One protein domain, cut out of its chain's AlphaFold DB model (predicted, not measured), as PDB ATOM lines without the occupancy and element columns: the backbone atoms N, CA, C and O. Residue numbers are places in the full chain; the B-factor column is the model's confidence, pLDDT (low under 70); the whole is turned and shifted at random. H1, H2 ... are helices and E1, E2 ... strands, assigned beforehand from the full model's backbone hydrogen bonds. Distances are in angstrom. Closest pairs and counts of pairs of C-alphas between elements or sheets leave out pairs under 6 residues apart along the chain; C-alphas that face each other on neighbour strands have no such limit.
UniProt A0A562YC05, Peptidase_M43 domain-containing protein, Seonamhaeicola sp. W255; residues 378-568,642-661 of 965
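This is residues 378 to 568 and 642 to 661 of the 965 residues of the protein "Peptidase_M43 domain-containing protein" of Seonamhaeicola sp. W255 (UniProt A0A562YC05). A strongly twisted sheet of four parallel strands has the long helix H4 along its E2 and E1 and the shorter H7 packed slantwise by E4 and E3. At the end where E1 and E2 begin, H8 crosses H2 in a small group with H1, H3 and H9; tiny H5 sits at the strands' other end. The 211 printed residues hold nine named helices and four named strands, in the order H1 H2 H3 E1 H4 E2 H5 H6 E3 E4 H7 H8 H9, mixed in class. The whole is compact, with a radius of gyration of the C-alphas of 17.8 A and spans of 54 by 41 by 30 A.

Begin with H1, residues 378 to 384, which touches H2, residues 389 to 397, only at the corner: Leu 383 and Asn 391 have the closest C-alphas, 6.9 A apart. H3, residues 402 to 405, is close to H2 but not clearly touching, with C-alphas 397 and 405 7.9 A apart. The sheet order is E2, residues 470 to 481; E1, residues 431 to 441; E3, residues 519 to 524; E4, residues 543 to 547. Within hydrogen-bond range are N 437 and O 476 at 2.8 A, N 438 and O 521 at 2.8 A, and N 522 and O 544 at 2.9 A. H4, residues 451 to 468, kinks by 30 degrees near residue 462 and runs along the strands, at 21 degrees to E1 on the local plane. E1, H4 and E2 make a strand-helix-strand unit, two parallel neighbours with a helix between, its crossover right-handed. H5, residues 483 to 487, is on the face opposite to H4, and H6, residues 505 to 508, is only just not on the sheet, with 4 pairs of C-alphas within 10 A; E2, H5, H6 and E3 make a split unit, E1 between its strands, also right-handed. H7, residues 556 to 564, touches residues 457 to 464 of H4 at a steep tilt of 58 degrees, closest at C-alphas 461 and 558, 5.2 A. H8, residues 643 to 654, touches H2 at a steep tilt of 62 degrees, opposite ways, with its residues 647 to 652 alone; C-alphas 394 and 651 are closest, 5.3 A. H9, residues 656 to 659, is close to H8 but not clearly touching, with C-alphas 652 and 659 7.2 A apart. Every O i to N i+4 pair is within hydrogen-bond range in H1, H2, H5, H7 and H8, and 11 of 14 in H4; H3, H6 and H9 are too short for one.

Find C-alpha 378 at (-56.107, 19.757, 29.669), where H1 begins. E1 starts at C-alpha 431, (-54.819, 44.762, 18.478), and runs 31.3 A; E2 runs 31.7 A, H4 26.1 A, E3 16.3 A and H8 16.2 A. H9 ends at C-alpha 659, (-53.043, 31.570, 29.426).

The two C-alphas farthest apart, Ser 418 and Asp 444, are 54.5 A apart. Residues 569 to 641 are not printed, and C-alphas 568 and 642 are 12.6 A apart across the cut. The long links are H3 to E1, H5 to H6 and E3 to E4. The mean pLDDT of the printed part is 81.0; residues 412 to 427, 491 to 513 and 539 to 540 are under 70.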
ATOM      1  N   GLU A 378     -55.879  18.596  28.799       78.62
ATOM      2  CA  GLU A 378     -56.107  19.757  29.669       78.62
ATOM      3  C   GLU A 378     -56.629  20.969  28.882       78.62
ATOM      4  O   GLU A 378     -57.514  21.683  29.353       78.62
ATOM      5  N   GLN A 379     -56.142  21.192  27.659       85.44
ATOM      6  CA  GLN A 379     -56.652  22.263  26.798       85.44
ATOM      7  C   GLN A 379     -58.095  21.986  26.367       85.44
ATOM      8  O   GLN A 379     -58.941  22.872  26.481       85.44
ATOM      9  N   LEU A 380     -58.407  20.754  25.960       86.00
ATOM     10  CA  LEU A 380     -59.778  20.335  25.653       86.00
ATOM     11  C   LEU A 380     -60.705  20.474  26.870       86.00
ATOM     12  O   LEU A 380     -61.874  20.853  26.730       86.00
ATOM     13  N   ARG A 381     -60.192  20.213  28.077       84.88
ATOM     14  CA  ARG A 381     -60.914  20.415  29.336       84.88
ATOM     15  C   ARG A 381     -61.220  21.888  29.571       84.88
ATOM     16  O   ARG A 381     -62.384  22.220  29.777       84.88
ATOM     17  N   ILE A 382     -60.216  22.761  29.470       86.81
ATOM     18  CA  ILE A 382     -60.361  24.215  29.640       86.81
ATOM     19  C   ILE A 382     -61.355  24.796  28.628       86.81
ATOM     20  O   ILE A 382     -62.188  25.626  28.999       86.81
ATOM     21  N   LEU A 383     -61.280  24.374  27.361       89.69
ATOM     22  CA  LEU A 383     -62.125  24.909  26.293       89.69
ATOM     23  C   LEU A 383     -63.591  24.484  26.416       89.69
ATOM     24  O   LEU A 383     -64.459  25.286  26.075       89.69
ATOM     25  N   ALA A 384     -63.892  23.284  26.923       87.38
ATOM     26  CA  ALA A 384     -65.283  22.857  27.111       87.38
ATOM     27  C   ALA A 384     -65.846  23.132  28.518       87.38
ATOM     28  O   ALA A 384     -67.060  23.094  28.710       87.38
ATOM     29  N   ASP A 385     -65.004  23.425  29.513       85.69
ATOM     30  CA  ASP A 385     -65.467  23.844  30.836       85.69
ATOM     31  C   ASP A 385     -65.977  25.291  30.790       85.69
ATOM     32  O   ASP A 385     -65.203  26.247  30.705       85.69
ATOM     33  N   SER A 386     -67.297  25.467  30.895       82.94
ATOM     34  CA  SER A 386     -67.944  26.785  30.917       82.94
ATOM     35  C   SER A 386     -67.500  27.676  32.081       82.94
ATOM     36  O   SER A 386     -67.670  28.892  32.017       82.94
ATOM     37  N   THR A 387     -66.960  27.082  33.149       80.75
ATOM     38  CA  THR A 387     -66.468  27.798  34.329       80.75
ATOM     39  C   THR A 387     -64.990  28.153  34.233       80.75
ATOM     40  O   THR A 387     -64.502  28.907  35.075       80.75
ATOM     41  N   SER A 388     -64.283  27.693  33.197       84.88
ATOM     42  CA  SER A 388     -62.876  28.027  33.005       84.88
ATOM     43  C   SER A 388     -62.689  29.532  32.822       84.88
ATOM     44  O   SER A 388     -63.536  30.233  32.260       84.88
ATOM     45  N   LEU A 389     -61.540  30.051  33.263       84.69
ATOM     46  CA  LEU A 389     -61.218  31.473  33.126       84.69
ATOM     47  C   LEU A 389     -61.289  31.945  31.662       84.69
ATOM     48  O   LEU A 389     -61.689  33.081  31.393       84.69
ATOM     49  N   TYR A 390     -60.919  31.066  30.726       88.88
ATOM     50  CA  TYR A 390     -61.014  31.305  29.290       88.88
ATOM     51  C   TYR A 390     -62.468  31.490  28.839       88.88
ATOM     52  O   TYR A 390     -62.780  32.473  28.166       88.88
ATOM     53  N   ASN A 391     -63.378  30.596  29.241       88.25
ATOM     54  CA  ASN A 391     -64.788  30.690  28.861       88.25
ATOM     55  C   ASN A 391     -65.515  31.835  29.567       88.25
ATOM     56  O   ASN A 391     -66.326  32.513  28.939       88.25
ATOM     57  N   GLN A 392     -65.182  32.135  30.824       87.25
ATOM     58  CA  GLN A 392     -65.691  33.332  31.503       87.25
ATOM     59  C   GLN A 392     -65.306  34.613  30.745       87.25
ATOM     60  O   GLN A 392     -66.140  35.501  30.549       87.25
ATOM     61  N   ARG A 393     -64.060  34.691  30.251       88.81
ATOM     62  CA  ARG A 393     -63.596  35.785  29.385       88.81
ATOM     63  C   ARG A 393     -64.365  35.838  28.078       88.81
ATOM     64  O   ARG A 393     -64.853  36.905  27.723       88.81
ATOM     65  N   LEU A 394     -64.506  34.696  27.406       90.88
ATOM     66  CA  LEU A 394     -65.227  34.579  26.143       90.88
ATOM     67  C   LEU A 394     -66.678  35.068  26.270       90.88
ATOM     68  O   LEU A 394     -67.137  35.853  25.446       90.88
ATOM     69  N   GLN A 395     -67.393  34.662  27.323       88.81
ATOM     70  CA  GLN A 395     -68.767  35.119  27.565       88.81
ATOM     71  C   GLN A 395     -68.844  36.622  27.836       88.81
ATOM     72  O   GLN A 395     -69.779  37.289  27.399       88.81
ATOM     73  N   TYR A 396     -67.852  37.175  28.531       85.94
ATOM     74  CA  TYR A 396     -67.799  38.605  28.792       85.94
ATOM     75  C   TYR A 396     -67.543  39.425  27.520       85.94
ATOM     76  O   TYR A 396     -68.283  40.373  27.256       85.94
ATOM     77  N   ILE A 397     -66.541  39.054  26.712       87.75
ATOM     78  CA  ILE A 397     -66.176  39.802  25.496       87.75
ATOM     79  C   ILE A 397     -67.242  39.709  24.401       87.75
ATOM     80  O   ILE A 397     -67.367  40.649  23.624       87.75
ATOM     81  N   LYS A 398     -68.059  38.642  24.375       89.50
ATOM     82  CA  LYS A 398     -69.205  38.509  23.454       89.50
ATOM     83  C   LYS A 398     -70.255  39.621  23.625       89.50
ATOM     84  O   LYS A 398     -71.082  39.806  22.740       89.50
ATOM     85  N   ASN A 399     -70.214  40.392  24.717       88.44
ATOM     86  CA  ASN A 399     -71.075  41.567  24.913       88.44
ATOM     87  C   ASN A 399     -70.570  42.839  24.204       88.44
ATOM     88  O   ASN A 399     -71.211  43.885  24.305       88.44
ATOM     89  N   TYR A 400     -69.426  42.775  23.521       87.38
ATOM     90  CA  TYR A 400     -68.787  43.901  22.847       87.38
ATOM     91  C   TYR A 400     -68.621  43.603  21.356       87.38
ATOM     92  O   TYR A 400     -68.361  42.467  20.967       87.38
ATOM     93  N   SER A 401     -68.734  44.627  20.509       88.88
ATOM     94  CA  SER A 401     -68.376  44.484  19.096       88.88
ATOM     95  C   SER A 401     -66.862  44.355  18.931       88.88
ATOM     96  O   SER A 401     -66.100  44.893  19.739       88.88
ATOM     97  N   PHE A 402     -66.397  43.721  17.848       87.31
ATOM     98  CA  PHE A 402     -64.959  43.665  17.552       87.31
ATOM     99  C   PHE A 402     -64.342  45.054  17.471       87.31
ATOM    100  O   PHE A 402     -63.245  45.253  17.977       87.31
ATOM    101  N   ASP A 403     -65.085  46.040  16.959       86.75
ATOM    102  CA  ASP A 403     -64.676  47.439  17.006       86.75
ATOM    103  C   ASP A 403     -64.364  47.883  18.424       86.75
ATOM    104  O   ASP A 403     -63.333  48.502  18.625       86.75
ATOM    105  N   GLN A 404     -65.209  47.606  19.416       85.81
ATOM    106  CA  GLN A 404     -64.954  47.996  20.807       85.81
ATOM    107  C   GLN A 404     -63.750  47.274  21.428       85.81
ATOM    108  O   GLN A 404     -63.163  47.814  22.363       85.81
ATOM    109  N   LEU A 405     -63.376  46.101  20.907       85.81
ATOM    110  CA  LEU A 405     -62.265  45.294  21.417       85.81
ATOM    111  C   LEU A 405     -60.891  45.673  20.837       85.81
ATOM    112  O   LEU A 405     -59.866  45.308  21.419       85.81
ATOM    113  N   ARG A 406     -60.849  46.404  19.715       86.94
ATOM    114  CA  ARG A 406     -59.592  46.773  19.038       86.94
ATOM    115  C   ARG A 406     -58.677  47.589  19.950       86.94
ATOM    116  O   ARG A 406     -59.121  48.506  20.643       86.94
ATOM    117  N   GLY A 407     -57.389  47.255  19.930       81.25
ATOM    118  CA  GLY A 407     -56.351  48.012  20.625       81.25
ATOM    119  C   GLY A 407     -56.238  47.755  22.125       81.25
ATOM    120  O   GLY A 407     -55.362  48.333  22.770       81.25
ATOM    121  N   LEU A 408     -57.093  46.904  22.697       83.12
ATOM    122  CA  LEU A 408     -57.071  46.606  24.125       83.12
ATOM    123  C   LEU A 408     -55.910  45.665  24.459       83.12
ATOM    124  O   LEU A 408     -55.832  44.595  23.873       83.12
ATOM    125  N   PRO A 409     -55.015  46.004  25.402       77.44
ATOM    126  CA  PRO A 409     -53.839  45.180  25.682       77.44
ATOM    127  C   PRO A 409     -54.155  43.934  26.521       77.44
ATOM    128  O   PRO A 409     -53.482  42.916  26.388       77.44
ATOM    129  N   SER A 410     -55.144  44.021  27.413       77.31
ATOM    130  CA  SER A 410     -55.569  42.932  28.295       77.31
ATOM    131  C   SER A 410     -56.920  43.242  28.937       77.31
ATOM    132  O   SER A 410     -57.325  44.403  29.007       77.31
ATOM    133  N   VAL A 411     -57.574  42.218  29.482       72.50
ATOM    134  CA  VAL A 411     -58.728  42.361  30.381       72.50
ATOM    135  C   VAL A 411     -58.263  42.200  31.833       72.50
ATOM    136  O   VAL A 411     -57.626  41.203  32.174       72.50
ATOM    137  N   GLU A 412     -58.576  43.171  32.697       60.84
ATOM    138  CA  GLU A 412     -58.276  43.091  34.131       60.84
ATOM    139  C   GLU A 412     -59.377  42.339  34.890       60.84
ATOM    140  O   GLU A 412     -60.569  42.640  34.793       60.84
ATOM    141  N   TYR A 413     -58.960  41.358  35.684       58.59
ATOM    142  CA  TYR A 413     -59.841  40.613  36.573       58.59
ATOM    143  C   TYR A 413     -59.783  41.227  37.962       58.59
ATOM    144  O   TYR A 413     -58.697  41.458  38.488       58.59
ATOM    145  N   LEU A 414     -60.945  41.440  38.575       51.16
ATOM    146  CA  LEU A 414     -61.013  41.910  39.954       51.16
ATOM    147  C   LEU A 414     -60.500  40.852  40.930       51.16
ATOM    148  O   LEU A 414     -59.727  41.190  41.810       51.16
ATOM    149  N   ASN A 415     -60.926  39.590  40.765       47.75
ATOM    150  CA  ASN A 415     -60.689  38.504  41.731       47.75
ATOM    151  C   ASN A 415     -60.623  37.104  41.072       47.75
ATOM    152  O   ASN A 415     -61.212  36.155  41.581       47.75
ATOM    153  N   ASN A 416     -59.983  36.960  39.904       45.50
ATOM    154  CA  ASN A 416     -59.926  35.708  39.112       45.50
ATOM    155  C   ASN A 416     -61.285  35.083  38.700       45.50
ATOM    156  O   ASN A 416     -61.284  34.016  38.097       45.50
ATOM    157  N   LEU A 417     -62.423  35.732  38.983       43.41
ATOM    158  CA  LEU A 417     -63.776  35.240  38.653       43.41
ATOM    159  C   LEU A 417     -64.731  36.320  38.113       43.41
ATOM    160  O   LEU A 417     -65.733  36.002  37.480       43.41
ATOM    161  N   SER A 418     -64.447  37.605  38.345       48.62
ATOM    162  CA  SER A 418     -65.231  38.718  37.800       48.62
ATOM    163  C   SER A 418     -64.332  39.665  37.017       48.62
ATOM    164  O   SER A 418     -63.274  40.094  37.489       48.62
ATOM    165  N   ILE A 419     -64.743  39.957  35.788       56.84
ATOM    166  CA  ILE A 419     -64.035  40.877  34.904       56.84
ATOM    167  C   ILE A 419     -64.443  42.295  35.281       56.84
ATOM    168  O   ILE A 419     -65.633  42.621  35.266       56.84
ATOM    169  N   ASN A 420     -63.462  43.128  35.637       52.66
ATOM    170  CA  ASN A 420     -63.736  44.544  35.805       52.66
ATOM    171  C   ASN A 420     -63.935  45.181  34.435       52.66
ATOM    172  O   ASN A 420     -63.329  44.759  33.452       52.66
ATOM    173  N   GLN A 421     -64.785  46.203  34.393       55.88
ATOM    174  CA  GLN A 421     -65.125  46.937  33.182       55.88
ATOM    175  C   GLN A 421     -63.874  47.240  32.340       55.88
ATOM    176  O   GLN A 421     -62.929  47.845  32.844       55.88
ATOM    177  N   LEU A 422     -63.877  46.818  31.067       61.16
ATOM    178  CA  LEU A 422     -62.841  47.173  30.094       61.16
ATOM    179  C   LEU A 422     -62.576  48.681  30.159       61.16
ATOM    180  O   LEU A 422     -63.445  49.488  29.821       61.16
ATOM    181  N   SER A 423     -61.380  49.065  30.610       54.09
ATOM    182  CA  SER A 423     -60.943  50.459  30.584       54.09
ATOM    183  C   SER A 423     -60.605  50.829  29.142       54.09
ATOM    184  O   SER A 423     -59.494  50.609  28.658       54.09
ATOM    185  N   LEU A 424     -61.604  51.345  28.426       57.94
ATOM    186  CA  LEU A 424     -61.487  51.822  27.050       57.94
ATOM    187  C   LEU A 424     -60.728  53.166  27.031       57.94
ATOM    188  O   LEU A 424     -61.331  54.224  26.863       57.94
ATOM    189  N   SER A 425     -59.411  53.159  27.251       49.56
ATOM    190  CA  SER A 425     -58.565  54.352  27.048       49.56
ATOM    191  C   SER A 425     -57.925  54.347  25.652       49.56
ATOM    192  O   SER A 425     -57.734  53.274  25.088       49.56
ATOM    193  N   SER A 426     -57.685  55.547  25.092       53.09
ATOM    194  CA  SER A 426     -57.305  55.863  23.693       53.09
ATOM    195  C   SER A 426     -57.230  54.653  22.754       53.09
ATOM    196  O   SER A 426     -56.194  53.998  22.625       53.09
ATOM    197  N   LYS A 427     -58.364  54.370  22.120       60.50
ATOM    198  CA  LYS A 427     -58.586  53.223  21.250       60.50
ATOM    199  C   LYS A 427     -57.599  53.236  20.078       60.50
ATOM    200  O   LYS A 427     -57.662  54.125  19.234       60.50
ATOM    201  N   SER A 428     -56.675  52.279  20.061       73.56
ATOM    202  CA  SER A 428     -55.950  51.936  18.839       73.56
ATOM    203  C   SER A 428     -56.910  51.216  17.899       73.56
ATOM    204  O   SER A 428     -57.742  50.428  18.348       73.56
ATOM    205  N   ASP A 429     -56.786  51.458  16.598       82.94
ATOM    206  CA  ASP A 429     -57.613  50.778  15.602       82.94
ATOM    207  C   ASP A 429     -57.235  49.297  15.429       82.94
ATOM    208  O   ASP A 429     -57.978  48.559  14.782       82.94
ATOM    209  N   PHE A 430     -56.125  48.846  16.034       89.12
ATOM    210  CA  PHE A 430     -55.645  47.470  15.932       89.12
ATOM    211  C   PHE A 430     -55.142  46.899  17.261       89.12
ATOM    212  O   PHE A 430     -54.396  47.533  18.005       89.12
ATOM    213  N   SER A 431     -55.486  45.640  17.518       91.19
ATOM    214  CA  SER A 431     -54.819  44.762  18.478       91.19
ATOM    215  C   SER A 431     -53.616  44.103  17.796       91.19
ATOM    216  O   SER A 431     -53.768  43.227  16.941       91.19
ATOM    217  N   THR A 432     -52.412  44.572  18.126       92.44
ATOM    218  CA  THR A 432     -51.171  44.128  17.480       92.44
ATOM    219  C   THR A 432     -50.609  42.855  18.116       92.44
ATOM    220  O   THR A 432     -50.367  42.806  19.319       92.44
ATOM    221  N   ILE A 433     -50.295  41.866  17.283       94.81
ATOM    222  CA  ILE A 433     -49.604  40.625  17.635       94.81
ATOM    223  C   ILE A 433     -48.137  40.770  17.191       94.81
ATOM    224  O   ILE A 433     -47.847  40.597  16.004       94.81
ATOM    225  N   PRO A 434     -47.203  41.137  18.089       93.06
ATOM    226  CA  PRO A 434     -45.794  41.261  17.740       93.06
ATOM    227  C   PRO A 434     -45.160  39.874  17.591       93.06
ATOM    228  O   PRO A 434     -45.296  39.028  18.478       93.06
ATOM    229  N   THR A 435     -44.439  39.648  16.494       93.00
ATOM    230  CA  THR A 435     -43.771  38.378  16.198       93.00
ATOM    231  C   THR A 435     -42.256  38.518  16.124       93.00
ATOM    232  O   THR A 435     -41.724  39.490  15.588       93.00
ATOM    233  N   ALA A 436     -41.554  37.509  16.628       89.81
ATOM    234  CA  ALA A 436     -40.158  37.266  16.309       89.81
ATOM    235  C   ALA A 436     -40.096  36.186  15.233       89.81
ATOM    236  O   ALA A 436     -40.429  35.027  15.477       89.81
ATOM    237  N   VAL A 437     -39.707  36.578  14.026       90.81
ATOM    238  CA  VAL A 437     -39.546  35.660  12.905       90.81
ATOM    239  C   VAL A 437     -38.130  35.106  12.912       90.81
ATOM    240  O   VAL A 437     -37.172  35.866  12.988       90.81
ATOM    241  N   HIS A 438     -37.990  33.796  12.761       88.81
ATOM    242  CA  HIS A 438     -36.703  33.113  12.736       88.81
ATOM    243  C   HIS A 438     -36.574  32.300  11.454       88.81
ATOM    244  O   HIS A 438     -37.259  31.296  11.288       88.81
ATOM    245  N   ILE A 439     -35.705  32.716  10.535       89.50
ATOM    246  CA  ILE A 439     -35.456  31.993   9.282       89.50
ATOM    247  C   ILE A 439     -34.293  31.023   9.481       89.50
ATOM    248  O   ILE A 439     -33.153  31.448   9.670       89.50
ATOM    249  N   VAL A 440     -34.574  29.724   9.394       88.31
ATOM    250  CA  VAL A 440     -33.557  28.668   9.356       88.31
ATOM    251  C   VAL A 440     -33.007  28.553   7.935       88.31
ATOM    252  O   VAL A 440     -33.764  28.422   6.970       88.31
ATOM    253  N   ARG A 441     -31.680  28.611   7.806       88.44
ATOM    254  CA  ARG A 441     -30.950  28.478   6.539       88.44
ATOM    255  C   ARG A 441     -29.580  27.836   6.768       88.44
ATOM    256  O   ARG A 441     -29.205  27.533   7.897       88.44
ATOM    257  N   LYS A 442     -28.824  27.611   5.693       87.88
ATOM    258  CA  LYS A 442     -27.508  26.963   5.777       87.88
ATOM    259  C   LYS A 442     -26.496  27.850   6.501       87.88
ATOM    260  O   LYS A 442     -26.593  29.078   6.485       87.88
ATOM    261  N   SER A 443     -25.456  27.229   7.052       88.44
ATOM    262  CA  SER A 443     -24.326  27.918   7.694       88.44
ATOM    263  C   SER A 443     -23.555  28.852   6.755       88.44
ATOM    264  O   SER A 443     -22.902  29.782   7.219       88.44
ATOM    265  N   ASP A 444     -23.650  28.650   5.437       86.19
ATOM    266  CA  ASP A 444     -23.095  29.548   4.413       86.19
ATOM    267  C   ASP A 444     -24.030  30.716   4.038       86.19
ATOM    268  O   ASP A 444     -23.735  31.462   3.104       86.19
ATOM    269  N   LYS A 445     -25.135  30.888   4.781       83.88
ATOM    270  CA  LYS A 445     -26.183  31.906   4.603       83.88
ATOM    271  C   LYS A 445     -27.083  31.725   3.379       83.88
ATOM    272  O   LYS A 445     -27.894  32.607   3.095       83.88
ATOM    273  N   THR A 446     -26.983  30.608   2.663       86.38
ATOM    274  CA  THR A 446     -27.853  30.316   1.514       86.38
ATOM    275  C   THR A 446     -29.085  29.490   1.910       86.38
ATOM    276  O   THR A 446     -29.097  28.806   2.934       86.38
ATOM    277  N   GLY A 447     -30.134  29.529   1.080       87.44
ATOM    278  CA  GLY A 447     -31.403  28.831   1.336       87.44
ATOM    279  C   GLY A 447     -32.309  29.544   2.347       87.44
ATOM    280  O   GLY A 447     -32.062  30.699   2.702       87.44
ATOM    281  N   GLY A 448     -33.358  28.851   2.800       88.69
ATOM    282  CA  GLY A 448     -34.390  29.433   3.658       88.69
ATOM    283  C   GLY A 448     -35.447  30.207   2.861       88.69
ATOM    284  O   GLY A 448     -35.344  30.381   1.645       88.69
ATOM    285  N   ILE A 449     -36.499  30.665   3.543       90.88
ATOM    286  CA  ILE A 449     -37.547  31.471   2.906       90.88
ATOM    287  C   ILE A 449     -36.999  32.850   2.520       90.88
ATOM    288  O   ILE A 449     -36.275  33.483   3.294       90.88
ATOM    289  N   SER A 450     -37.350  33.338   1.328       86.94
ATOM    290  CA  SER A 450     -36.961  34.691   0.923       86.94
ATOM    291  C   SER A 450     -37.763  35.749   1.684       86.94
ATOM    292  O   SER A 450     -38.908  35.528   2.087       86.94
ATOM    293  N   ARG A 451     -37.197  36.951   1.843       80.19
ATOM    294  CA  ARG A 451     -37.885  38.059   2.522       80.19
ATOM    295  C   ARG A 451     -39.175  38.457   1.809       80.19
ATOM    296  O   ARG A 451     -40.170  38.746   2.465       80.19
ATOM    297  N   LYS A 452     -39.162  38.459   0.475       82.75
ATOM    298  CA  LYS A 452     -40.357  38.709  -0.328       82.75
ATOM    299  C   LYS A 452     -41.476  37.726   0.029       82.75
ATOM    300  O   LYS A 452     -42.578  38.161   0.340       82.75
ATOM    301  N   GLU A 453     -41.181  36.428   0.030       89.25
ATOM    302  CA  GLU A 453     -42.170  35.390   0.347       89.25
ATOM    303  C   GLU A 453     -42.660  35.488   1.797       89.25
ATOM    304  O   GLU A 453     -43.851  35.305   2.052       89.25
ATOM    305  N   LEU A 454     -41.772  35.830   2.736       90.19
ATOM    306  CA  LEU A 454     -42.127  36.087   4.131       90.19
ATOM    307  C   LEU A 454     -43.110  37.263   4.260       90.19
ATOM    308  O   LEU A 454     -44.166  37.111   4.868       90.19
ATOM    309  N   ILE A 455     -42.784  38.426   3.682       86.88
ATOM    310  CA  ILE A 455     -43.639  39.624   3.746       86.88
ATOM    311  C   ILE A 455     -44.991  39.345   3.074       86.88
ATOM    312  O   ILE A 455     -46.033  39.695   3.622       86.88
ATOM    313  N   GLU A 456     -44.998  38.659   1.928       87.94
ATOM    314  CA  GLU A 456     -46.236  38.246   1.260       87.94
ATOM    315  C   GLU A 456     -47.073  37.294   2.137       87.94
ATOM    316  O   GLU A 456     -48.300  37.393   2.134       87.94
ATOM    317  N   SER A 457     -46.438  36.409   2.917       93.75
ATOM    318  CA  SER A 457     -47.114  35.532   3.886       93.75
ATOM    319  C   SER A 457     -47.834  36.327   4.980       93.75
ATOM    320  O   SER A 457     -49.037  36.154   5.186       93.75
ATOM    321  N   PHE A 458     -47.132  37.268   5.618       94.00
ATOM    322  CA  PHE A 458     -47.706  38.141   6.649       94.00
ATOM    323  C   PHE A 458     -48.801  39.048   6.089       94.00
ATOM    324  O   PHE A 458     -49.823  39.252   6.740       94.00
ATOM    325  N   LYS A 459     -48.639  39.552   4.862       91.94
ATOM    326  CA  LYS A 459     -49.679  40.331   4.189       91.94
ATOM    327  C   LYS A 459     -50.954  39.522   3.969       91.94
ATOM    328  O   LYS A 459     -52.037  40.039   4.217       91.94
ATOM    329  N   ARG A 460     -50.854  38.263   3.525       93.62
ATOM    330  CA  ARG A 460     -52.040  37.402   3.370       93.62
ATOM    331  C   ARG A 460     -52.736  37.154   4.707       93.62
ATOM    332  O   ARG A 460     -53.956  37.252   4.756       93.62
ATOM    333  N   ALA A 461     -51.979  36.935   5.784       95.94
ATOM    334  CA  ALA A 461     -52.552  36.822   7.126       95.94
ATOM    335  C   ALA A 461     -53.254  38.116   7.571       95.94
ATOM    336  O   ALA A 461     -54.405  38.080   7.999       95.94
ATOM    337  N   ASN A 462     -52.609  39.269   7.396       95.31
ATOM    338  CA  ASN A 462     -53.183  40.563   7.762       95.31
ATOM    339  C   ASN A 462     -54.420  40.925   6.929       95.31
ATOM    340  O   ASN A 462     -55.391  41.411   7.494       95.31
ATOM    341  N   ASN A 463     -54.474  40.598   5.634       93.88
ATOM    342  CA  ASN A 463     -55.679  40.807   4.820       93.88
ATOM    343  C   ASN A 463     -56.922  40.091   5.388       93.88
ATOM    344  O   ASN A 463     -58.038  40.564   5.188       93.88
ATOM    345  N   LEU A 464     -56.731  38.960   6.077       94.94
ATOM    346  CA  LEU A 464     -57.804  38.179   6.703       94.94
ATOM    347  C   LEU A 464     -58.139  38.668   8.124       94.94
ATOM    348  O   LEU A 464     -59.273  38.530   8.570       94.94
ATOM    349  N   LEU A 465     -57.165  39.243   8.838       95.25
ATOM    350  CA  LEU A 465     -57.281  39.634  10.251       95.25
ATOM    351  C   LEU A 465     -57.654  41.112  10.461       95.25
ATOM    352  O   LEU A 465     -58.371  41.444  11.410       95.25
ATOM    353  N   GLU A 466     -57.215  42.005   9.573       92.81
ATOM    354  CA  GLU A 466     -57.444  43.451   9.670       92.81
ATOM    355  C   GLU A 466     -58.928  43.862   9.693       92.81
ATOM    356  O   GLU A 466     -59.250  44.779  10.458       92.81
ATOM    357  N   PRO A 467     -59.862  43.206   8.962       92.12
ATOM    358  CA  PRO A 467     -61.293  43.504   9.081       92.12
ATOM    359  C   PRO A 467     -61.815  43.398  10.520       92.12
ATOM    360  O   PRO A 467     -62.695  44.166  10.919       92.12
ATOM    361  N   TYR A 468     -61.214  42.510  11.317       91.81
ATOM    362  CA  TYR A 468     -61.538  42.284  12.723       91.81
ATOM    363  C   TYR A 468     -60.698  43.132  13.683       91.81
ATOM    364  O   TYR A 468     -60.862  43.002  14.892       91.81
ATOM    365  N   GLY A 469     -59.813  44.001  13.184       91.44
ATOM    366  CA  GLY A 469     -58.945  44.851  14.001       91.44
ATOM    367  C   GLY A 469     -57.751  44.127  14.622       91.44
ATOM    368  O   GLY A 469     -57.223  44.594  15.625       91.44
ATOM    369  N   LEU A 470     -57.320  42.997  14.059       93.81
ATOM    370  CA  LEU A 470     -56.111  42.280  14.469       93.81
ATOM    371  C   LEU A 470     -54.995  42.541  13.453       93.81
ATOM    372  O   LEU A 470     -55.243  42.547  12.249       93.81
ATOM    373  N   TYR A 471     -53.766  42.754  13.924       94.50
ATOM    374  CA  TYR A 471     -52.615  43.006  13.050       94.50
ATOM    375  C   TYR A 471     -51.379  42.250  13.530       94.50
ATOM    376  O   TYR A 471     -50.911  42.457  14.647       94.50
ATOM    377  N   VAL A 472     -50.826  41.392  12.682       94.75
ATOM    378  CA  VAL A 472     -49.601  40.638  12.949       94.75
ATOM    379  C   VAL A 472     -48.405  41.447  12.457       94.75
ATOM    380  O   VAL A 472     -48.257  41.698  11.258       94.75
ATOM    381  N   HIS A 473     -47.549  41.850  13.391       91.69
ATOM    382  CA  HIS A 473     -46.408  42.724  13.142       91.69
ATOM    383  C   HIS A 473     -45.089  41.966  13.292       91.69
ATOM    384  O   HIS A 473     -44.851  41.365  14.336       91.69
ATOM    385  N   ILE A 474     -44.209  42.054  12.291       88.44
ATOM    386  CA  ILE A 474     -42.833  41.549  12.389       88.44
ATOM    387  C   ILE A 474     -42.042  42.488  13.306       88.44
ATOM    388  O   ILE A 474     -41.537  43.518  12.869       88.44
ATOM    389  N   ASN A 475     -41.958  42.118  14.582       85.75
ATOM    390  CA  ASN A 475     -41.263  42.869  15.624       85.75
ATOM    391  C   ASN A 475     -39.746  42.656  15.551       85.75
ATOM    392  O   ASN A 475     -38.975  43.576  15.814       85.75
ATOM    393  N   ASN A 476     -39.335  41.439  15.183       81.94
ATOM    394  CA  ASN A 476     -37.947  41.040  14.970       81.94
ATOM    395  C   ASN A 476     -37.872  40.049  13.803       81.94
ATOM    396  O   ASN A 476     -38.780  39.238  13.614       81.94
ATOM    397  N   LEU A 477     -36.764  40.062  13.060       81.75
ATOM    398  CA  LEU A 477     -36.452  39.037  12.067       81.75
ATOM    399  C   LEU A 477     -34.998  38.578  12.228       81.75
ATOM    400  O   LEU A 477     -34.050  39.305  11.940       81.75
ATOM    401  N   ASN A 478     -34.857  37.336  12.669       81.88
ATOM    402  CA  ASN A 478     -33.608  36.670  12.983       81.88
ATOM    403  C   ASN A 478     -33.296  35.586  11.946       81.88
ATOM    404  O   ASN A 478     -34.193  34.987  11.351       81.88
ATOM    405  N   TYR A 479     -32.008  35.286  11.782       82.88
ATOM    406  CA  TYR A 479     -31.531  34.199  10.928       82.88
ATOM    407  C   TYR A 479     -30.772  33.169  11.760       82.88
ATOM    408  O   TYR A 479     -29.841  33.516  12.491       82.88
ATOM    409  N   ILE A 480     -31.097  31.898  11.568       84.62
ATOM    410  CA  ILE A 480     -30.390  30.751  12.133       84.62
ATOM    411  C   ILE A 480     -29.562  30.142  10.996       84.62
ATOM    412  O   ILE A 480     -30.123  29.525  10.094       84.62
ATOM    413  N   ASP A 481     -28.243  30.372  11.009       84.19
ATOM    414  CA  ASP A 481     -27.320  29.879   9.966       84.19
ATOM    415  C   ASP A 481     -26.707  28.558  10.421       84.19
ATOM    416  O   ASP A 481     -25.544  28.488  10.828       84.19
ATOM    417  N   ASP A 482     -27.506  27.508  10.374       84.12
ATOM    418  CA  ASP A 482     -27.095  26.202  10.849       84.12
ATOM    419  C   ASP A 482     -27.591  25.132   9.879       84.12
ATOM    420  O   ASP A 482     -28.770  24.786   9.827       84.12
ATOM    421  N   THR A 483     -26.661  24.632   9.060       87.06
ATOM    422  CA  THR A 483     -26.942  23.571   8.090       87.06
ATOM    423  C   THR A 483     -27.413  22.289   8.775       87.06
ATOM    424  O   THR A 483     -28.186  21.551   8.170       87.06
ATOM    425  N   THR A 484     -26.966  22.010  10.002       84.00
ATOM    426  CA  THR A 484     -27.412  20.839  10.764       84.00
ATOM    427  C   THR A 484     -28.883  21.005  11.098       84.00
ATOM    428  O   THR A 484     -29.690  20.203  10.643       84.00
ATOM    429  N   VAL A 485     -29.239  22.120  11.737       79.56
ATOM    430  CA  VAL A 485     -30.620  22.448  12.123       79.56
ATOM    431  C   VAL A 485     -31.557  22.521  10.912       79.56
ATOM    432  O   VAL A 485     -32.695  22.064  10.977       79.56
ATOM    433  N   LEU A 486     -31.090  23.068   9.783       83.31
ATOM    434  CA  LEU A 486     -31.850  23.071   8.530       83.31
ATOM    435  C   LEU A 486     -32.133  21.649   8.019       83.31
ATOM    436  O   LEU A 486     -33.196  21.406   7.455       83.31
ATOM    437  N   ASN A 487     -31.180  20.727   8.178       81.88
ATOM    438  CA  ASN A 487     -31.274  19.343   7.708       81.88
ATOM    439  C   ASN A 487     -31.909  18.391   8.734       81.88
ATOM    440  O   ASN A 487     -32.176  17.235   8.395       81.88
ATOM    441  N   THR A 488     -32.206  18.855   9.946       76.75
ATOM    442  CA  THR A 488     -32.995  18.115  10.934       76.75
ATOM    443  C   THR A 488     -34.446  18.060  10.480       76.75
ATOM    444  O   THR A 488     -35.042  19.086  10.151       76.75
ATOM    445  N   LYS A 489     -35.016  16.853  10.400       72.69
ATOM    446  CA  LYS A 489     -36.418  16.679  10.019       72.69
ATOM    447  C   LYS A 489     -37.281  16.942  11.243       72.69
ATOM    448  O   LYS A 489     -37.214  16.189  12.198       72.69
ATOM    449  N   LEU A 490     -38.108  17.971  11.194       71.75
ATOM    450  CA  LEU A 490     -38.947  18.369  12.318       71.75
ATOM    451  C   LEU A 490     -40.333  17.764  12.136       71.75
ATOM    452  O   LEU A 490     -41.011  18.038  11.143       71.75
ATOM    453  N   ASN A 491     -40.757  16.942  13.090       61.97
ATOM    454  CA  ASN A 491     -42.105  16.386  13.122       61.97
ATOM    455  C   ASN A 491     -42.713  16.620  14.507       61.97
ATOM    456  O   ASN A 491     -42.020  16.494  15.516       61.97
ATOM    457  N   ASP A 492     -44.015  16.899  14.562       55.38
ATOM    458  CA  ASP A 492     -44.790  16.779  15.799       55.38
ATOM    459  C   ASP A 492     -45.217  15.311  15.963       55.38
ATOM    460  O   ASP A 492     -46.358  14.932  15.701       55.38
ATOM    461  N   SER A 493     -44.261  14.424  16.266       45.12
ATOM    462  CA  SER A 493     -44.572  13.027  16.584       45.12
ATOM    463  C   SER A 493     -44.642  12.842  18.095       45.12
ATOM    464  O   SER A 493     -43.639  12.993  18.796       45.12
ATOM    465  N   THR A 494     -45.818  12.468  18.591       44.31
ATOM    466  CA  THR A 494     -45.981  11.869  19.920       44.31
ATOM    467  C   THR A 494     -45.445  10.442  19.898       44.31
ATOM    468  O   THR A 494     -45.741   9.694  18.963       44.31
ATOM    469  N   ASP A 495     -44.700  10.034  20.925       38.12
ATOM    470  CA  ASP A 495     -44.446   8.611  21.140       38.12
ATOM    471  C   ASP A 495     -45.743   7.877  21.556       38.12
ATOM    472  O   ASP A 495     -46.785   8.489  21.810       38.12
ATOM    473  N   ALA A 496     -45.690   6.543  21.643       30.97
ATOM    474  CA  ALA A 496     -46.822   5.699  22.053       30.97
ATOM    475  C   ALA A 496     -47.339   5.973  23.487       30.97
ATOM    476  O   ALA A 496     -48.313   5.353  23.910       30.97
ATOM    477  N   ASN A 497     -46.699   6.890  24.226       35.06
ATOM    478  CA  ASN A 497     -47.045   7.292  25.587       35.06
ATOM    479  C   ASN A 497     -47.621   8.718  25.656       35.06
ATOM    480  O   ASN A 497     -47.848   9.217  26.757       35.06
ATOM    481  N   GLY A 498     -47.844   9.388  24.517       38.19
ATOM    482  CA  GLY A 498     -48.376  10.754  24.481       38.19
ATOM    483  C   GLY A 498     -47.382  11.826  24.942       38.19
ATOM    484  O   GLY A 498     -47.774  12.978  25.119       38.19
ATOM    485  N   ASN A 499     -46.102  11.481  25.102       38.81
ATOM    486  CA  ASN A 499     -45.046  12.434  25.417       38.81
ATOM    487  C   ASN A 499     -44.386  12.857  24.098       38.81
ATOM    488  O   ASN A 499     -43.665  12.090  23.463       38.81
ATOM    489  N   GLY A 500     -44.664  14.072  23.629       41.56
ATOM    490  CA  GLY A 500     -44.070  14.583  22.392       41.56
ATOM    491  C   GLY A 500     -42.615  14.996  22.589       41.56
ATOM    492  O   GLY A 500     -42.386  16.130  22.987       41.56
ATOM    493  N   HIS A 501     -41.636  14.129  22.299       50.62
ATOM    494  CA  HIS A 501     -40.213  14.508  22.313       50.62
ATOM    495  C   HIS A 501     -39.333  13.659  21.373       50.62
ATOM    496  O   HIS A 501     -39.166  12.468  21.610       50.62
ATOM    497  N   ALA A 502     -38.699  14.303  20.377       40.12
ATOM    498  CA  ALA A 502     -37.338  13.983  19.899       40.12
ATOM    499  C   ALA A 502     -36.764  15.095  18.986       40.12
ATOM    500  O   ALA A 502     -35.788  15.735  19.358       40.12
ATOM    501  N   ASP A 503     -37.410  15.427  17.862       46.72
ATOM    502  CA  ASP A 503     -36.840  16.361  16.855       46.72
ATOM    503  C   ASP A 503     -36.984  17.859  17.225       46.72
ATOM    504  O   ASP A 503     -36.462  18.755  16.567       46.72
ATOM    505  N   TYR A 504     -37.700  18.130  18.315       53.12
ATOM    506  CA  TYR A 504     -38.029  19.444  18.876       53.12
ATOM    507  C   TYR A 504     -36.833  20.156  19.542       53.12
ATOM    508  O   TYR A 504     -36.812  21.386  19.626       53.12
ATOM    509  N   LEU A 505     -35.832  19.397  20.006       49.34
ATOM    510  CA  LEU A 505     -34.737  19.905  20.840       49.34
ATOM    511  C   LEU A 505     -33.674  20.678  20.042       49.34
ATOM    512  O   LEU A 505     -33.237  21.728  20.492       49.34
ATOM    513  N   GLU A 506     -33.327  20.258  18.825       52.84
ATOM    514  CA  GLU A 506     -32.181  20.842  18.099       52.84
ATOM    515  C   GLU A 506     -32.423  22.267  17.596       52.84
ATOM    516  O   GLU A 506     -31.518  23.100  17.577       52.84
ATOM    517  N   ILE A 507     -33.664  22.580  17.221       55.56
ATOM    518  CA  ILE A 507     -34.065  23.955  16.942       55.56
ATOM    519  C   ILE A 507     -34.026  24.731  18.278       55.56
ATOM    520  O   ILE A 507     -33.311  25.725  18.382       55.56
ATOM    521  N   LEU A 508     -34.730  24.285  19.321       52.69
ATOM    522  CA  LEU A 508     -34.910  25.044  20.574       52.69
ATOM    523  C   LEU A 508     -33.688  25.126  21.509       52.69
ATOM    524  O   LEU A 508     -33.738  25.913  22.458       52.69
ATOM    525  N   ASP A 509     -32.609  24.392  21.237       55.72
ATOM    526  CA  ASP A 509     -31.342  24.453  21.986       55.72
ATOM    527  C   ASP A 509     -30.381  25.553  21.515       55.72
ATOM    528  O   ASP A 509     -29.302  25.737  22.081       55.72
ATOM    529  N   ILE A 510     -30.769  26.348  20.517       57.12
ATOM    530  CA  ILE A 510     -30.016  27.540  20.124       57.12
ATOM    531  C   ILE A 510     -30.202  28.627  21.205       57.12
ATOM    532  O   ILE A 510     -31.338  29.065  21.432       57.12
ATOM    533  N   PRO A 511     -29.122  29.109  21.854       51.50
ATOM    534  CA  PRO A 511     -29.212  30.135  22.894       51.50
ATOM    535  C   PRO A 511     -29.889  31.429  22.417       51.50
ATOM    536  O   PRO A 511     -29.721  31.831  21.266       51.50
ATOM    537  N   ASP A 512     -30.627  32.092  23.317       53.94
ATOM    538  CA  ASP A 512     -31.216  33.436  23.136       53.94
ATOM    539  C   ASP A 512     -32.139  33.610  21.914       53.94
ATOM    540  O   ASP A 512     -32.347  34.718  21.418       53.94
ATOM    541  N   ARG A 513     -32.707  32.509  21.413       62.75
ATOM    542  CA  ARG A 513     -33.476  32.519  20.171       62.75
ATOM    543  C   ARG A 513     -34.961  32.809  20.354       62.75
ATOM    544  O   ARG A 513     -35.515  33.538  19.546       62.75
ATOM    545  N   ASP A 514     -35.619  32.286  21.387       70.94
ATOM    546  CA  ASP A 514     -36.978  32.743  21.695       70.94
ATOM    547  C   ASP A 514     -36.904  34.130  22.328       70.94
ATOM    548  O   ASP A 514     -36.293  34.318  23.383       70.94
ATOM    549  N   LEU A 515     -37.536  35.108  21.684       76.75
ATOM    550  CA  LEU A 515     -37.652  36.440  22.253       76.75
ATOM    551  C   LEU A 515     -38.834  36.472  23.225       76.75
ATOM    552  O   LEU A 515     -39.952  36.070  22.887       76.75
ATOM    553  N   ASP A 516     -38.568  36.942  24.445       81.94
ATOM    554  CA  ASP A 516     -39.586  37.094  25.481       81.94
ATOM    555  C   ASP A 516     -40.662  38.107  25.023       81.94
ATOM    556  O   ASP A 516     -40.365  39.121  24.389       81.94
ATOM    557  N   TYR A 517     -41.914  37.889  25.435       88.00
ATOM    558  CA  TYR A 517     -43.043  38.817  25.236       88.00
ATOM    559  C   TYR A 517     -43.527  39.016  23.788       88.00
ATOM    560  O   TYR A 517     -44.325  39.922  23.536       88.00
ATOM    561  N   VAL A 518     -43.103  38.177  22.846       89.69
ATOM    562  CA  VAL A 518     -43.562  38.178  21.445       89.69
ATOM    563  C   VAL A 518     -43.970  36.767  21.011       89.69
ATOM    564  O   VAL A 518     -43.807  35.805  21.760       89.69
ATOM    565  N   LEU A 519     -44.574  36.633  19.832       93.19
ATOM    566  CA  LEU A 519     -44.875  35.343  19.214       93.19
ATOM    567  C   LEU A 519     -43.694  34.882  18.348       93.19
ATOM    568  O   LEU A 519     -43.411  35.484  17.316       93.19
ATOM    569  N   ASN A 520     -43.015  33.806  18.744       90.88
ATOM    570  CA  ASN A 520     -41.899  33.242  17.982       90.88
ATOM    571  C   ASN A 520     -42.409  32.379  16.811       90.88
ATOM    572  O   ASN A 520     -43.215  31.472  17.012       90.88
ATOM    573  N   ILE A 521     -41.950  32.647  15.584       92.94
ATOM    574  CA  ILE A 521     -42.338  31.903  14.375       92.94
ATOM    575  C   ILE A 521     -41.084  31.437  13.634       92.94
ATOM    576  O   ILE A 521     -40.329  32.253  13.105       92.94
ATOM    577  N   TYR A 522     -40.878  30.123  13.573       90.81
ATOM    578  CA  TYR A 522     -39.726  29.489  12.934       90.81
ATOM    579  C   TYR A 522     -40.050  29.066  11.507       90.81
ATOM    580  O   TYR A 522     -40.940  28.255  11.297       90.81
ATOM    581  N   PHE A 523     -39.306  29.571  10.529       92.25
ATOM    582  CA  PHE A 523     -39.423  29.218   9.117       92.25
ATOM    583  C   PHE A 523     -38.314  28.243   8.724       92.25
ATOM    584  O   PHE A 523     -37.131  28.573   8.820       92.25
ATOM    585  N   THR A 524     -38.689  27.045   8.279       88.69
ATOM    586  CA  THR A 524     -37.755  25.962   7.931       88.69
ATOM    587  C   THR A 524     -38.214  25.168   6.707       88.69
ATOM    588  O   THR A 524     -39.406  25.051   6.419       88.69
ATOM    589  N   GLU A 525     -37.266  24.622   5.943       87.19
ATOM    590  CA  GLU A 525     -37.567  23.772   4.782       87.19
ATOM    591  C   GLU A 525     -37.916  22.337   5.195       87.19
ATOM    592  O   GLU A 525     -38.787  21.716   4.580       87.19
ATOM    593  N   ASN A 526     -37.273  21.831   6.250       82.06
ATOM    594  CA  ASN A 526     -37.284  20.418   6.611       82.06
ATOM    595  C   ASN A 526     -38.257  20.097   7.755       82.06
ATOM    596  O   ASN A 526     -37.899  19.507   8.769       82.06
ATOM    597  N   SER A 527     -39.515  20.490   7.571       80.00
ATOM    598  CA  SER A 527     -40.637  20.039   8.399       80.00
ATOM    599  C   SER A 527     -41.617  19.237   7.553       80.00
ATOM    600  O   SER A 527     -41.784  19.530   6.365       80.00
ATOM    601  N   TYR A 528     -42.294  18.252   8.149       78.38
ATOM    602  CA  TYR A 528     -43.384  17.548   7.467       78.38
ATOM    603  C   TYR A 528     -44.511  18.517   7.087       78.38
ATOM    604  O   TYR A 528     -44.901  18.616   5.920       78.38
ATOM    605  N   THR A 529     -44.952  19.311   8.060       84.69
ATOM    606  CA  THR A 529     -45.979  20.339   7.894       84.69
ATOM    607  C   THR A 529     -45.740  21.523   8.841       84.69
ATOM    608  O   THR A 529     -44.782  21.524   9.618       84.69
ATOM    609  N   SER A 530     -46.555  22.562   8.725       87.94
ATOM    610  CA  SER A 530     -46.617  23.679   9.661       87.94
ATOM    611  C   SER A 530     -47.501  23.294  10.845       87.94
ATOM    612  O   SER A 530     -48.397  22.461  10.700       87.94
ATOM    613  N   TRP A 531     -47.205  23.847  12.014       86.19
ATOM    614  CA  TRP A 531     -47.974  23.603  13.228       86.19
ATOM    615  C   TRP A 531     -47.752  24.710  14.258       86.19
ATOM    616  O   TRP A 531     -46.705  25.366  14.296       86.19
ATOM    617  N   ALA A 532     -48.724  24.878  15.147       87.38
ATOM    618  CA  ALA A 532     -48.659  25.782  16.283       87.38
ATOM    619  C   ALA A 532     -48.906  25.055  17.604       87.38
ATOM    620  O   ALA A 532     -49.614  24.051  17.679       87.38
ATOM    621  N   ARG A 533     -48.365  25.619  18.687       83.62
ATOM    622  CA  ARG A 533     -48.720  25.205  20.045       83.62
ATOM    623  C   ARG A 533     -49.929  25.994  20.542       83.62
ATOM    624  O   ARG A 533     -49.888  27.226  20.638       83.62
ATOM    625  N   PHE A 534     -50.961  25.264  20.952       86.62
ATOM    626  CA  PHE A 534     -52.056  25.793  21.765       86.62
ATOM    627  C   PHE A 534     -51.519  26.468  23.046       86.62
ATOM    628  O   PHE A 534     -50.398  26.159  23.473       86.62
ATOM    629  N   PRO A 535     -52.273  27.383  23.689       85.06
ATOM    630  CA  PRO A 535     -51.778  28.118  24.850       85.06
ATOM    631  C   PRO A 535     -51.201  27.254  25.962       85.06
ATOM    632  O   PRO A 535     -51.806  26.284  26.420       85.06
ATOM    633  N   ASN A 536     -49.991  27.629  26.370       81.06
ATOM    634  CA  ASN A 536     -49.210  26.981  27.408       81.06
ATOM    635  C   ASN A 536     -48.243  28.010  28.020       81.06
ATOM    636  O   ASN A 536     -47.787  28.928  27.330       81.06
ATOM    637  N   LYS A 537     -47.929  27.869  29.311       80.00
ATOM    638  CA  LYS A 537     -47.014  28.762  30.048       80.00
ATOM    639  C   LYS A 537     -45.539  28.361  29.958       80.00
ATOM    640  O   LYS A 537     -44.684  29.180  30.277       80.00
ATOM    641  N   GLY A 538     -45.235  27.123  29.572       70.94
ATOM    642  CA  GLY A 538     -43.871  26.680  29.299       70.94
ATOM    643  C   GLY A 538     -43.352  27.404  28.067       70.94
ATOM    644  O   GLY A 538     -43.979  27.317  27.013       70.94
ATOM    645  N   TYR A 539     -42.244  28.135  28.207       66.12
ATOM    646  CA  TYR A 539     -41.665  28.958  27.138       66.12
ATOM    647  C   TYR A 539     -41.380  28.119  25.880       66.12
ATOM    648  O   TYR A 539     -41.521  28.600  24.762       66.12
ATOM    649  N   GLU A 540     -41.055  26.833  26.051       64.19
ATOM    650  CA  GLU A 540     -40.794  25.906  24.960       64.19
ATOM    651  C   GLU A 540     -42.049  25.718  24.088       64.19
ATOM    652  O   GLU A 540     -41.956  25.508  22.884       64.19
ATOM    653  N   ASN A 541     -43.247  25.883  24.646       71.81
ATOM    654  CA  ASN A 541     -44.527  25.672  23.970       71.81
ATOM    655  C   ASN A 541     -45.171  26.982  23.468       71.81
ATOM    656  O   ASN A 541     -46.395  27.090  23.389       71.81
ATOM    657  N   GLN A 542     -44.364  27.999  23.145       80.25
ATOM    658  CA  GLN A 542     -44.837  29.347  22.782       80.25
ATOM    659  C   GLN A 542     -44.377  29.806  21.393       80.25
ATOM    660  O   GLN A 542     -44.000  30.962  21.195       80.25
ATOM    661  N   HIS A 543     -44.449  28.912  20.409       86.50
ATOM    662  CA  HIS A 543     -44.056  29.211  19.035       86.50
ATOM    663  C   HIS A 543     -44.981  28.585  17.988       86.50
ATOM    664  O   HIS A 543     -45.814  27.722  18.282       86.50
ATOM    665  N   ILE A 544     -44.795  29.043  16.753       90.31
ATOM    666  CA  ILE A 544     -45.293  28.423  15.527       90.31
ATOM    667  C   ILE A 544     -44.087  27.916  14.739       90.31
ATOM    668  O   ILE A 544     -43.078  28.617  14.620       90.31
ATOM    669  N   LEU A 545     -44.196  26.719  14.172       88.88
ATOM    670  CA  LEU A 545     -43.282  26.229  13.154       88.88
ATOM    671  C   LEU A 545     -43.964  26.328  11.784       88.88
ATOM    672  O   LEU A 545     -44.991  25.707  11.536       88.88
ATOM    673  N   MET A 546     -43.373  27.100  10.883       91.88
ATOM    674  CA  MET A 546     -43.824  27.290   9.512       91.88
ATOM    675  C   MET A 546     -42.905  26.557   8.542       91.88
ATOM    676  O   MET A 546     -41.710  26.845   8.433       91.88
ATOM    677  N   ARG A 547     -43.480  25.655   7.748       91.25
ATOM    678  CA  ARG A 547     -42.775  25.064   6.611       91.25
ATOM    679  C   ARG A 547     -42.681  26.092   5.485       91.25
ATOM    680  O   ARG A 547     -43.701  26.612   5.025       91.25
ATOM    681  N   ASN A 548     -41.480  26.326   4.960       93.19
ATOM    682  CA  ASN A 548     -41.220  27.360   3.946       93.19
ATOM    683  C   ASN A 548     -42.114  27.241   2.704       93.19
ATOM    684  O   ASN A 548     -42.515  28.251   2.135       93.19
ATOM    685  N   GLY A 549     -42.448  26.019   2.277       92.00
ATOM    686  CA  GLY A 549     -43.368  25.797   1.157       92.00
ATOM    687  C   GLY A 549     -44.811  26.220   1.460       92.00
ATOM    688  O   GLY A 549     -45.454  26.848   0.623       92.00
ATOM    689  N   GLN A 550     -45.308  25.933   2.665       92.56
ATOM    690  CA  GLN A 550     -46.678  26.265   3.076       92.56
ATOM    691  C   GLN A 550     -46.835  27.739   3.449       92.56
ATOM    692  O   GLN A 550     -47.896  28.315   3.228       92.56
ATOM    693  N   ALA A 551     -45.766  28.397   3.897       93.12
ATOM    694  CA  ALA A 551     -45.750  29.843   4.096       93.12
ATOM    695  C   ALA A 551     -46.117  30.641   2.830       93.12
ATOM    696  O   ALA A 551     -46.507  31.801   2.946       93.12
ATOM    697  N   LYS A 552     -46.008  30.043   1.633       91.75
ATOM    698  CA  LYS A 552     -46.327  30.665   0.336       91.75
ATOM    699  C   LYS A 552     -47.790  30.508  -0.081       91.75
ATOM    700  O   LYS A 552     -48.226  31.214  -0.983       91.75
ATOM    701  N   ASN A 553     -48.549  29.616   0.558       90.88
ATOM    702  CA  ASN A 553     -49.958  29.420   0.222       90.88
ATOM    703  C   ASN A 553     -50.860  30.483   0.871       90.88
ATOM    704  O   ASN A 553     -50.400  31.332   1.642       90.88
ATOM    705  N   ALA A 554     -52.146  30.458   0.521       89.81
ATOM    706  CA  ALA A 554     -53.072  31.537   0.838       89.81
ATOM    707  C   ALA A 554     -53.388  31.698   2.338       89.81
ATOM    708  O   ALA A 554     -53.605  32.827   2.768       89.81
ATOM    709  N   SER A 555     -53.375  30.619   3.133       94.56
ATOM    710  CA  SER A 555     -54.024  30.613   4.459       94.56
ATOM    711  C   SER A 555     -53.273  29.900   5.590       94.56
ATOM    712  O   SER A 555     -53.712  29.996   6.731       94.56
ATOM    713  N   THR A 556     -52.152  29.204   5.348       94.88
ATOM    714  CA  THR A 556     -51.547  28.351   6.403       94.88
ATOM    715  C   THR A 556     -51.016  29.142   7.590       94.88
ATOM    716  O   THR A 556     -51.273  28.754   8.717       94.88
ATOM    717  N   LEU A 557     -50.348  30.282   7.380       95.94
ATOM    718  CA  LEU A 557     -49.915  31.112   8.511       95.94
ATOM    719  C   LEU A 557     -51.110  31.541   9.380       95.94
ATOM    720  O   LEU A 557     -51.031  31.503  10.602       95.94
ATOM    721  N   THR A 558     -52.228  31.909   8.753       97.56
ATOM    722  CA  THR A 558     -53.460  32.296   9.454       97.56
ATOM    723  C   THR A 558     -54.101  31.121  10.193       97.56
ATOM    724  O   THR A 558     -54.594  31.305  11.301       97.56
ATOM    725  N   HIS A 559     -54.048  29.917   9.618       97.25
ATOM    726  CA  HIS A 559     -54.484  28.672  10.257       97.25
ATOM    727  C   HIS A 559     -53.674  28.382  11.530       97.25
ATOM    728  O   HIS A 559     -54.245  28.205  12.603       97.25
ATOM    729  N   GLU A 560     -52.343  28.462  11.447       96.19
ATOM    730  CA  GLU A 560     -51.472  28.259  12.611       96.19
ATOM    731  C   GLU A 560     -51.651  29.338  13.685       96.19
ATOM    732  O   GLU A 560     -51.631  29.050  14.883       96.19
ATOM    733  N   LEU A 561     -51.884  30.591  13.278       97.38
ATOM    734  CA  LEU A 561     -52.268  31.654  14.208       97.38
ATOM    735  C   LEU A 561     -53.585  31.318  14.924       97.38
ATOM    736  O   LEU A 561     -53.689  31.561  16.124       97.38
ATOM    737  N   GLY A 562     -54.557  30.715  14.234       97.25
ATOM    738  CA  GLY A 562     -55.802  30.241  14.838       97.25
ATOM    739  C   GLY A 562     -55.557  29.260  15.987       97.25
ATOM    740  O   GLY A 562     -55.998  29.512  17.109       97.25
ATOM    741  N   HIS A 563     -54.785  28.197  15.752       94.94
ATOM    742  CA  HIS A 563     -54.401  27.238  16.801       94.94
ATOM    743  C   HIS A 563     -53.646  27.885  17.952       94.94
ATOM    744  O   HIS A 563     -53.918  27.617  19.128       94.94
ATOM    745  N   TRP A 564     -52.717  28.784  17.628       94.44
ATOM    746  CA  TRP A 564     -52.006  29.539  18.643       94.44
ATOM    747  C   TRP A 564     -52.991  30.290  19.552       94.44
ATOM    748  O   TRP A 564     -52.825  30.302  20.773       94.44
ATOM    749  N   PHE A 565     -54.049  30.876  18.991       96.06
ATOM    750  CA  PHE A 565     -55.106  31.578  19.722       96.06
ATOM    751  C   PHE A 565     -56.285  30.676  20.142       96.06
ATOM    752  O   PHE A 565     -57.412  31.151  20.272       96.06
ATOM    753  N   SER A 566     -56.021  29.397  20.432       93.44
ATOM    754  CA  SER A 566     -56.989  28.430  20.986       93.44
ATOM    755  C   SER A 566     -58.109  27.966  20.051       93.44
ATOM    756  O   SER A 566     -59.116  27.441  20.536       93.44
ATOM    757  N   LEU A 567     -57.980  28.129  18.733       97.00
ATOM    758  CA  LEU A 567     -58.936  27.528  17.805       97.00
ATOM    759  C   LEU A 567     -58.605  26.057  17.558       97.00
ATOM    760  O   LEU A 567     -57.457  25.691  17.307       97.00
ATOM    761  N   LEU A 568     -59.630  25.218  17.640       95.94
ATOM    762  CA  LEU A 568     -59.570  23.816  17.250       95.94
ATOM    763  C   LEU A 568     -59.797  23.708  15.739       95.94
ATOM    764  O   LEU A 568     -60.306  24.641  15.113       95.94
ATOM    765  N   THR A 642     -65.348  32.464  11.556       97.31
ATOM    766  CA  THR A 642     -66.672  32.800  12.091       97.31
ATOM    767  C   THR A 642     -66.572  33.817  13.236       97.31
ATOM    768  O   THR A 642     -65.487  34.064  13.776       97.31
ATOM    769  N   ASP A 643     -67.693  34.421  13.635       95.75
ATOM    770  CA  ASP A 643     -67.701  35.419  14.711       95.75
ATOM    771  C   ASP A 643     -67.319  34.788  16.064       95.75
ATOM    772  O   ASP A 643     -66.599  35.408  16.855       95.75
ATOM    773  N   GLU A 644     -67.725  33.544  16.347       95.94
ATOM    774  CA  GLU A 644     -67.302  32.849  17.567       95.94
ATOM    775  C   GLU A 644     -65.817  32.471  17.546       95.94
ATOM    776  O   GLU A 644     -65.162  32.564  18.591       95.94
ATOM    777  N   GLN A 645     -65.259  32.128  16.382       97.88
ATOM    778  CA  GLN A 645     -63.817  31.918  16.221       97.88
ATOM    779  C   GLN A 645     -63.038  33.220  16.480       97.88
ATOM    780  O   GLN A 645     -62.085  33.223  17.260       97.88
ATOM    781  N   ILE A 646     -63.469  34.361  15.930       97.12
ATOM    782  CA  ILE A 646     -62.829  35.659  16.216       97.12
ATOM    783  C   ILE A 646     -62.975  36.043  17.695       97.12
ATOM    784  O   ILE A 646     -62.013  36.512  18.309       97.12
ATOM    785  N   ALA A 647     -64.137  35.807  18.311       95.81
ATOM    786  CA  ALA A 647     -64.322  36.043  19.742       95.81
ATOM    787  C   ALA A 647     -63.349  35.199  20.581       95.81
ATOM    788  O   ALA A 647     -62.742  35.705  21.523       95.81
ATOM    789  N   ARG A 648     -63.124  33.932  20.221       96.56
ATOM    790  CA  ARG A 648     -62.114  33.075  20.861       96.56
ATOM    791  C   ARG A 648     -60.697  33.615  20.698       96.56
ATOM    792  O   ARG A 648     -59.979  33.695  21.695       96.56
ATOM    793  N   ILE A 649     -60.339  34.094  19.504       97.19
ATOM    794  CA  ILE A 649     -59.046  34.752  19.275       97.19
ATOM    795  C   ILE A 649     -58.879  35.960  20.203       97.19
ATOM    796  O   ILE A 649     -57.857  36.083  20.879       97.19
ATOM    797  N   TYR A 650     -59.896  36.821  20.309       95.25
ATOM    798  CA  TYR A 650     -59.878  37.949  21.243       95.25
ATOM    799  C   TYR A 650     -59.802  37.506  22.707       95.25
ATOM    800  O   TYR A 650     -59.097  38.138  23.493       95.25
ATOM    801  N   SER A 651     -60.476  36.416  23.084       93.88
ATOM    802  CA  SER A 651     -60.366  35.841  24.427       93.88
ATOM    803  C   SER A 651     -58.918  35.462  24.723       93.88
ATOM    804  O   SER A 651     -58.346  35.944  25.703       93.88
ATOM    805  N   ALA A 652     -58.287  34.676  23.850       94.31
ATOM    806  CA  ALA A 652     -56.893  34.266  23.997       94.31
ATOM    807  C   ALA A 652     -55.938  35.474  24.022       94.31
ATOM    808  O   ALA A 652     -55.104  35.585  24.920       94.31
ATOM    809  N   TYR A 653     -56.104  36.428  23.100       93.81
ATOM    810  CA  TYR A 653     -55.294  37.647  23.033       93.81
ATOM    811  C   TYR A 653     -55.409  38.502  24.309       93.81
ATOM    812  O   TYR A 653     -54.407  38.949  24.865       93.81
ATOM    813  N   LEU A 654     -56.618  38.702  24.838       90.50
ATOM    814  CA  LEU A 654     -56.841  39.581  25.992       90.50
ATOM    815  C   LEU A 654     -56.458  38.966  27.342       90.50
ATOM    816  O   LEU A 654     -56.369  39.695  28.333       90.50
ATOM    817  N   GLY A 655     -56.213  37.658  27.412       89.25
ATOM    818  CA  GLY A 655     -55.625  37.047  28.607       89.25
ATOM    819  C   GLY A 655     -54.392  36.217  28.336       89.25
ATOM    820  O   GLY A 655     -54.120  35.260  29.056       89.25
ATOM    821  N   MET A 656     -53.586  36.696  27.398       89.31
ATOM    822  CA  MET A 656     -52.182  36.353  27.218       89.31
ATOM    823  C   MET A 656     -51.429  36.108  28.534       89.31
ATOM    824  O   MET A 656     -50.830  35.049  28.727       89.31
ATOM    825  N   LYS A 657     -51.533  37.028  29.503       86.19
ATOM    826  CA  LYS A 657     -50.896  36.866  30.821       86.19
ATOM    827  C   LYS A 657     -51.360  35.615  31.570       86.19
ATOM    828  O   LYS A 657     -50.550  34.965  32.223       86.19
ATOM    829  N   ASN A 658     -52.644  35.281  31.492       85.50
ATOM    830  CA  ASN A 658     -53.222  34.158  32.225       85.50
ATOM    831  C   ASN A 658     -52.940  32.826  31.535       85.50
ATOM    832  O   ASN A 658     -52.608  31.856  32.211       85.50
ATOM    833  N   ASP A 659     -53.037  32.804  30.208       86.44
ATOM    834  CA  ASP A 659     -53.043  31.570  29.426       86.44
ATOM    835  C   ASP A 659     -51.618  31.208  28.958       86.44
ATOM    836  O   ASP A 659     -51.272  30.034  28.840       86.44
ATOM    837  N   ARG A 660     -50.752  32.215  28.766       87.12
ATOM    838  CA  ARG A 660     -49.356  32.063  28.314       87.12
ATOM    839  C   ARG A 660     -48.314  32.650  29.269       87.12
ATOM    840  O   ARG A 660     -47.124  32.432  29.087       87.12
ATOM    841  N   GLY A 661     -48.717  33.344  30.331       86.38
ATOM    842  CA  GLY A 661     -47.787  33.819  31.365       86.38
ATOM    843  C   GLY A 661     -47.102  35.155  31.063       86.38
ATOM    844  O   GLY A 661     -46.285  35.608  31.862       86.38
TER     845      GLY A 661